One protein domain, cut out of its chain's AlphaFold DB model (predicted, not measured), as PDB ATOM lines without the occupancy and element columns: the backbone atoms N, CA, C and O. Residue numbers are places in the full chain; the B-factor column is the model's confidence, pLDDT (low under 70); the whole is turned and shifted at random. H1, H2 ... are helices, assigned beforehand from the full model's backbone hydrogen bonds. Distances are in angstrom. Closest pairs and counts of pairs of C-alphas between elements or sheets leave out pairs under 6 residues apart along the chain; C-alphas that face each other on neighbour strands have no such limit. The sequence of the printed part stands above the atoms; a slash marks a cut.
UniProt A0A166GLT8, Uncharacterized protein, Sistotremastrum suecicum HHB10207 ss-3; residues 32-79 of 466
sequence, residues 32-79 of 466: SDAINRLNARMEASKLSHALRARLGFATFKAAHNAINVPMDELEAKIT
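This is residues 32 to 79 of the 466 residues of an uncharacterized protein of Sistotremastrum suecicum HHB10207 ss-3 (UniProt A0A166GLT8). One long straight helix, H1, makes the length of a rod, and near its far end the link folds back to set a short helix, H2, crosswise beside it. The first part of H1, residues 32 to 52, sticks out free. The printed part has 48 residues with two named helices, H1 then H2, and no named strand; its class is all helix. It is extended, with a radius of gyration of the C-alphas of 15.2 A and spans of 48 by 16 by 13 A.

H1, residues 32 to 64, and H2, residues 71 to 78, are close but not clearly touching; their closest C-alphas, those of Phe 57 and Leu 74, are 7.7 A apart. Their lines are about perpendicular, at 87 degrees. In H1 every O i to N i+4 pair is within hydrogen-bond range; in H2, 3 of 4 are.

H1 begins at C-alpha 32 (123.683, -19.280, -2.242) and ends at C-alpha 64 (110.899, -64.342, 7.313), 47.8 A away. H2 ends at C-alpha 78 (121.659, -55.179, 5.547), 10.4 A from C-alpha 71.

The two C-alphas farthest apart, those of Ser 32 and Asn 65, are 48.9 A apart. The printed part has no cut, and the link from H1 to H2 is short. Residues 71, 74 and 77 to 79 have pLDDT under 70.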
ATOM      1  N   SER A  32     124.528 -18.903  -3.377       92.44
ATOM      2  CA  SER A  32     123.683 -19.280  -2.242       92.44
ATOM      3  C   SER A  32     122.508 -20.163  -2.686       92.44
ATOM      4  O   SER A  32     122.273 -21.223  -2.095       92.44
ATOM      5  N   ASP A  33     121.876 -19.831  -3.813       93.94
ATOM      6  CA  ASP A  33     120.800 -20.620  -4.414       93.94
ATOM      7  C   ASP A  33     121.284 -21.987  -4.909       93.94
ATOM      8  O   ASP A  33     120.615 -23.010  -4.707       93.94
ATOM      9  N   ALA A  34     122.481 -22.051  -5.498       93.25
ATOM     10  CA  ALA A  34     123.100 -23.312  -5.891       93.25
ATOM     11  C   ALA A  34     123.373 -24.226  -4.682       93.25
ATOM     12  O   ALA A  34     123.107 -25.433  -4.751       93.25
ATOM     13  N   ILE A  35     123.851 -23.666  -3.564       94.50
ATOM     14  CA  ILE A  35     124.086 -24.408  -2.315       94.50
ATOM     15  C   ILE A  35     122.761 -24.903  -1.724       94.50
ATOM     16  O   ILE A  35     122.645 -26.084  -1.384       94.50
ATOM     17  N   ASN A  36     121.735 -24.052  -1.670       96.19
ATOM     18  CA  ASN A  36     120.409 -24.430  -1.174       96.19
ATOM     19  C   ASN A  36     119.792 -25.555  -2.015       96.19
ATOM     20  O   ASN A  36     119.282 -26.543  -1.478       96.19
ATOM     21  N   ARG A  37     119.920 -25.478  -3.344       95.00
ATOM     22  CA  ARG A  37     119.463 -26.529  -4.263       95.00
ATOM     23  C   ARG A  37     120.230 -27.838  -4.072       95.00
ATOM     24  O   ARG A  37     119.630 -28.911  -4.167       95.00
ATOM     25  N   LEU A  38     121.537 -27.776  -3.817       96.06
ATOM     26  CA  LEU A  38     122.345 -28.958  -3.506       96.06
ATOM     27  C   LEU A  38     121.877 -29.608  -2.197       96.06
ATOM     28  O   LEU A  38     121.645 -30.818  -2.174       96.06
ATOM     29  N   ASN A  39     121.681 -28.816  -1.144       96.75
ATOM     30  CA  ASN A  39     121.202 -29.302   0.149       96.75
ATOM     31  C   ASN A  39     119.825 -29.965   0.023       96.75
ATOM     32  O   ASN A  39     119.667 -31.111   0.443       96.75
ATOM     33  N   ALA A  40     118.882 -29.330  -0.678       96.19
ATOM     34  CA  ALA A  40     117.564 -29.908  -0.942       96.19
ATOM     35  C   ALA A  40     117.650 -31.248  -1.701       96.19
ATOM     36  O   ALA A  40     116.948 -32.211  -1.380       96.19
ATOM     37  N   ARG A  41     118.552 -31.361  -2.689       93.88
ATOM     38  CA  ARG A  41     118.793 -32.625  -3.410       93.88
ATOM     39  C   ARG A  41     119.398 -33.697  -2.506       93.88
ATOM     40  O   ARG A  41     119.013 -34.863  -2.611       93.88
ATOM     41  N   MET A  42     120.327 -33.326  -1.628       96.81
ATOM     42  CA  MET A  42     120.914 -34.261  -0.668       96.81
ATOM     43  C   MET A  42     119.870 -34.774   0.325       96.81
ATOM     44  O   MET A  42     119.837 -35.973   0.596       96.81
ATOM     45  N   GLU A  43     118.989 -33.912   0.827       95.19
ATOM     46  CA  GLU A  43     117.896 -34.309   1.720       95.19
ATOM     47  C   GLU A  43     116.906 -35.252   1.035       95.19
ATOM     48  O   GLU A  43     116.590 -36.316   1.573       95.19
ATOM     49  N   ALA A  44     116.495 -34.941  -0.197       93.25
ATOM     50  CA  ALA A  44     115.634 -35.824  -0.982       93.25
ATOM     51  C   ALA A  44     116.283 -37.199  -1.240       93.25
ATOM     52  O   ALA A  44     115.613 -38.236  -1.172       93.25
ATOM     53  N   SER A  45     117.596 -37.224  -1.496       95.06
ATOM     54  CA  SER A  45     118.363 -38.465  -1.656       95.06
ATOM     55  C   SER A  45     118.408 -39.279  -0.356       95.06
ATOM     56  O   SER A  45     118.123 -40.478  -0.373       95.06
ATOM     57  N   LYS A  46     118.661 -38.626   0.789       93.19
ATOM     58  CA  LYS A  46     118.639 -39.262   2.119       93.19
ATOM     59  C   LYS A  46     117.274 -39.879   2.428       93.19
ATOM     60  O   LYS A  46     117.211 -41.043   2.821       93.19
ATOM     61  N   LEU A  47     116.188 -39.143   2.190       95.12
ATOM     62  CA  LEU A  47     114.823 -39.639   2.393       95.12
ATOM     63  C   LEU A  47     114.505 -40.830   1.482       95.12
ATOM     64  O   LEU A  47     113.943 -41.826   1.939       95.12
ATOM     65  N   SER A  48     114.914 -40.769   0.213       96.12
ATOM     66  CA  SER A  48     114.719 -41.869  -0.741       96.12
ATOM     67  C   SER A  48     115.487 -43.128  -0.331       96.12
ATOM     68  O   SER A  48     114.964 -44.241  -0.438       96.12
ATOM     69  N   HIS A  49     116.716 -42.965   0.164       95.00
ATOM     70  CA  HIS A  49     117.522 -44.069   0.675       95.00
ATOM     71  C   HIS A  49     116.892 -44.692   1.930       95.00
ATOM     72  O   HIS A  49     116.708 -45.909   1.976       95.00
ATOM     73  N   ALA A  50     116.465 -43.866   2.890       90.38
ATOM     74  CA  ALA A  50     115.791 -44.319   4.105       90.38
ATOM     75  C   ALA A  50     114.469 -45.051   3.803       90.38
ATOM     76  O   ALA A  50     114.199 -46.108   4.375       90.38
ATOM     77  N   LEU A  51     113.664 -44.544   2.862       96.06
ATOM     78  CA  LEU A  51     112.434 -45.206   2.419       96.06
ATOM     79  C   LEU A  51     112.737 -46.576   1.803       96.06
ATOM     80  O   LEU A  51     112.091 -47.566   2.149       96.06
ATOM     81  N   ARG A  52     113.734 -46.650   0.913       95.44
ATOM     82  CA  ARG A  52     114.139 -47.911   0.281       95.44
ATOM     83  C   ARG A  52     114.627 -48.926   1.318       95.44
ATOM     84  O   ARG A  52     114.256 -50.092   1.219       95.44
ATOM     85  N   ALA A  53     115.389 -48.488   2.321       90.75
ATOM     86  CA  ALA A  53     115.834 -49.338   3.424       90.75
ATOM     87  C   ALA A  53     114.648 -49.875   4.247       90.75
ATOM     88  O   ALA A  53     114.537 -51.083   4.451       90.75
ATOM     89  N   ARG A  54     113.702 -49.007   4.630       92.25
ATOM     90  CA  ARG A  54     112.496 -49.399   5.383       92.25
ATOM     91  C   ARG A  54     111.589 -50.347   4.604       92.25
ATOM     92  O   ARG A  54     111.071 -51.301   5.180       92.25
ATOM     93  N   LEU A  55     111.404 -50.120   3.305       93.69
ATOM     94  CA  LEU A  55     110.643 -51.037   2.453       93.69
ATOM     95  C   LEU A  55     111.352 -52.387   2.326       93.69
ATOM     96  O   LEU A  55     110.710 -53.423   2.482       93.69
ATOM     97  N   GLY A  56     112.674 -52.392   2.126       92.19
ATOM     98  CA  GLY A  56     113.477 -53.618   2.138       92.19
ATOM     99  C   GLY A  56     113.322 -54.392   3.449       92.19
ATOM    100  O   GLY A  56     113.087 -55.600   3.434       92.19
ATOM    101  N   PHE A  57     113.335 -53.683   4.576       83.69
ATOM    102  CA  PHE A  57     113.119 -54.253   5.901       83.69
ATOM    103  C   PHE A  57     111.712 -54.831   6.083       83.69
ATOM    104  O   PHE A  57     111.567 -55.966   6.537       83.69
ATOM    105  N   ALA A  58     110.668 -54.094   5.700       87.06
ATOM    106  CA  ALA A  58     109.293 -54.581   5.773       87.06
ATOM    107  C   ALA A  58     109.111 -55.853   4.930       87.06
ATOM    108  O   ALA A  58     108.503 -56.822   5.389       87.06
ATOM    109  N   THR A  59     109.715 -55.877   3.739       91.81
ATOM    110  CA  THR A  59     109.700 -57.040   2.842       91.81
ATOM    111  C   THR A  59     110.439 -58.228   3.464       91.81
ATOM    112  O   THR A  59     109.926 -59.345   3.445       91.81
ATOM    113  N   PHE A  60     111.598 -57.996   4.091       90.12
ATOM    114  CA  PHE A  60     112.350 -59.029   4.810       90.12
ATOM    115  C   PHE A  60     111.556 -59.585   6.003       90.12
ATOM    116  O   PHE A  60     111.425 -60.802   6.142       90.12
ATOM    117  N   LYS A  61     110.955 -58.726   6.839       88.38
ATOM    118  CA  LYS A  61     110.114 -59.169   7.966       88.38
ATOM    119  C   LYS A  61     108.919 -59.993   7.499       88.38
ATOM    120  O   LYS A  61     108.618 -61.004   8.130       88.38
ATOM    121  N   ALA A  62     108.276 -59.582   6.406       86.44
ATOM    122  CA  ALA A  62     107.169 -60.321   5.810       86.44
ATOM    123  C   ALA A  62     107.618 -61.700   5.298       86.44
ATOM    124  O   ALA A  62     106.956 -62.695   5.579       86.44
ATOM    125  N   ALA A  63     108.765 -61.776   4.614       90.81
ATOM    126  CA  ALA A  63     109.296 -63.026   4.069       90.81
ATOM    127  C   ALA A  63     109.757 -64.012   5.156       90.81
ATOM    128  O   ALA A  63     109.553 -65.217   5.027       90.81
ATOM    129  N   HIS A  64     110.355 -63.510   6.237       89.81
ATOM    130  CA  HIS A  64     110.899 -64.342   7.313       89.81
ATOM    131  C   HIS A  64     109.943 -64.524   8.498       89.81
ATOM    132  O   HIS A  64     110.323 -65.142   9.490       89.81
ATOM    133  N   ASN A  65     108.722 -63.980   8.410       87.31
ATOM    134  CA  ASN A  65     107.735 -63.938   9.495       87.31
ATOM    135  C   ASN A  65     108.350 -63.486  10.838       87.31
ATOM    136  O   ASN A  65     107.983 -63.938  11.924       87.31
ATOM    137  N   ALA A  66     109.354 -62.612  10.754       79.88
ATOM    138  CA  ALA A  66     110.179 -62.200  11.875       79.88
ATOM    139  C   ALA A  66     109.475 -61.044  12.581       79.88
ATOM    140  O   ALA A  66     109.833 -59.889  12.393       79.88
ATOM    141  N   ILE A  67     108.426 -61.332  13.351       79.62
ATOM    142  CA  ILE A  67     107.575 -60.292  13.956       79.62
ATOM    143  C   ILE A  67     108.376 -59.409  14.942       79.62
ATOM    144  O   ILE A  67     108.132 -58.201  15.002       79.62
ATOM    145  N   ASN A  68     109.427 -59.945  15.579       76.62
ATOM    146  CA  ASN A  68     110.098 -59.323  16.731       76.62
ATOM    147  C   ASN A  68     111.605 -59.023  16.585       76.62
ATOM    148  O   ASN A  68     112.274 -58.872  17.601       76.62
ATOM    149  N   VAL A  69     112.171 -58.923  15.378       72.06
ATOM    150  CA  VAL A  69     113.581 -58.492  15.257       72.06
ATOM    151  C   VAL A  69     113.651 -56.955  15.273       72.06
ATOM    152  O   VAL A  69     112.991 -56.332  14.427       72.06
ATOM    153  N   PRO A  70     114.374 -56.331  16.228       78.88
ATOM    154  CA  PRO A  70     114.540 -54.881  16.286       78.88
ATOM    155  C   PRO A  70     115.267 -54.361  15.037       78.88
ATOM    156  O   PRO A  70     116.092 -55.059  14.448       78.88
ATOM    157  N   MET A  71     114.930 -53.137  14.617       67.94
ATOM    158  CA  MET A  71     115.472 -52.503  13.405       67.94
ATOM    159  C   MET A  71     117.004 -52.489  13.390       67.94
ATOM    160  O   MET A  71     117.602 -52.880  12.389       67.94
ATOM    161  N   ASP A  72     117.623 -52.126  14.514       77.81
ATOM    162  CA  ASP A  72     119.070 -51.917  14.625       77.81
ATOM    163  C   ASP A  72     119.884 -53.181  14.284       77.81
ATOM    164  O   ASP A  72     120.919 -53.113  13.620       77.81
ATOM    165  N   GLU A  73     119.388 -54.367  14.657       73.69
ATOM    166  CA  GLU A  73     120.062 -55.645  14.371       73.69
ATOM    167  C   GLU A  73     120.004 -56.042  12.893       73.69
ATOM    168  O   GLU A  73     120.874 -56.765  12.397       73.69
ATOM    169  N   LEU A  74     118.963 -55.612  12.182       65.75
ATOM    170  CA  LEU A  74     118.808 -55.893  10.759       65.75
ATOM    171  C   LEU A  74     119.500 -54.838   9.904       65.75
ATOM    172  O   LEU A  74     120.066 -55.205   8.879       65.75
ATOM    173  N   GLU A  75     119.555 -53.577  10.334       71.56
ATOM    174  CA  GLU A  75     120.408 -52.569   9.692       71.56
ATOM    175  C   GLU A  75     121.883 -52.966   9.766       71.56
ATOM    176  O   GLU A  75     122.585 -52.867   8.759       71.56
ATOM    177  N   ALA A  76     122.330 -53.541  10.887       75.50
ATOM    178  CA  ALA A  76     123.669 -54.120  10.999       75.50
ATOM    179  C   ALA A  76     123.917 -55.293  10.023       75.50
ATOM    180  O   ALA A  76     125.063 -55.555   9.662       75.50
ATOM    181  N   LYS A  77     122.866 -56.002   9.581       68.56
ATOM    182  CA  LYS A  77     122.958 -57.118   8.617       68.56
ATOM    183  C   LYS A  77     122.800 -56.687   7.158       68.56
ATOM    184  O   LYS A  77     123.367 -57.327   6.278       68.56
ATOM    185  N   ILE A  78     121.985 -55.665   6.897       68.12
ATOM    186  CA  ILE A  78     121.659 -55.179   5.547       68.12
ATOM    187  C   ILE A  78     122.678 -54.145   5.086       68.12
ATOM    188  O   ILE A  78     122.950 -54.071   3.890       68.12
ATOM    189  N   THR A  79     123.257 -53.368   6.006       68.69
ATOM    190  CA  THR A  79     124.389 -52.505   5.678       68.69
ATOM    191  C   THR A  79     125.546 -53.429   5.315       68.69
ATOM    192  O   THR A  79     126.068 -54.107   6.204       68.69
TER     193      THR A  79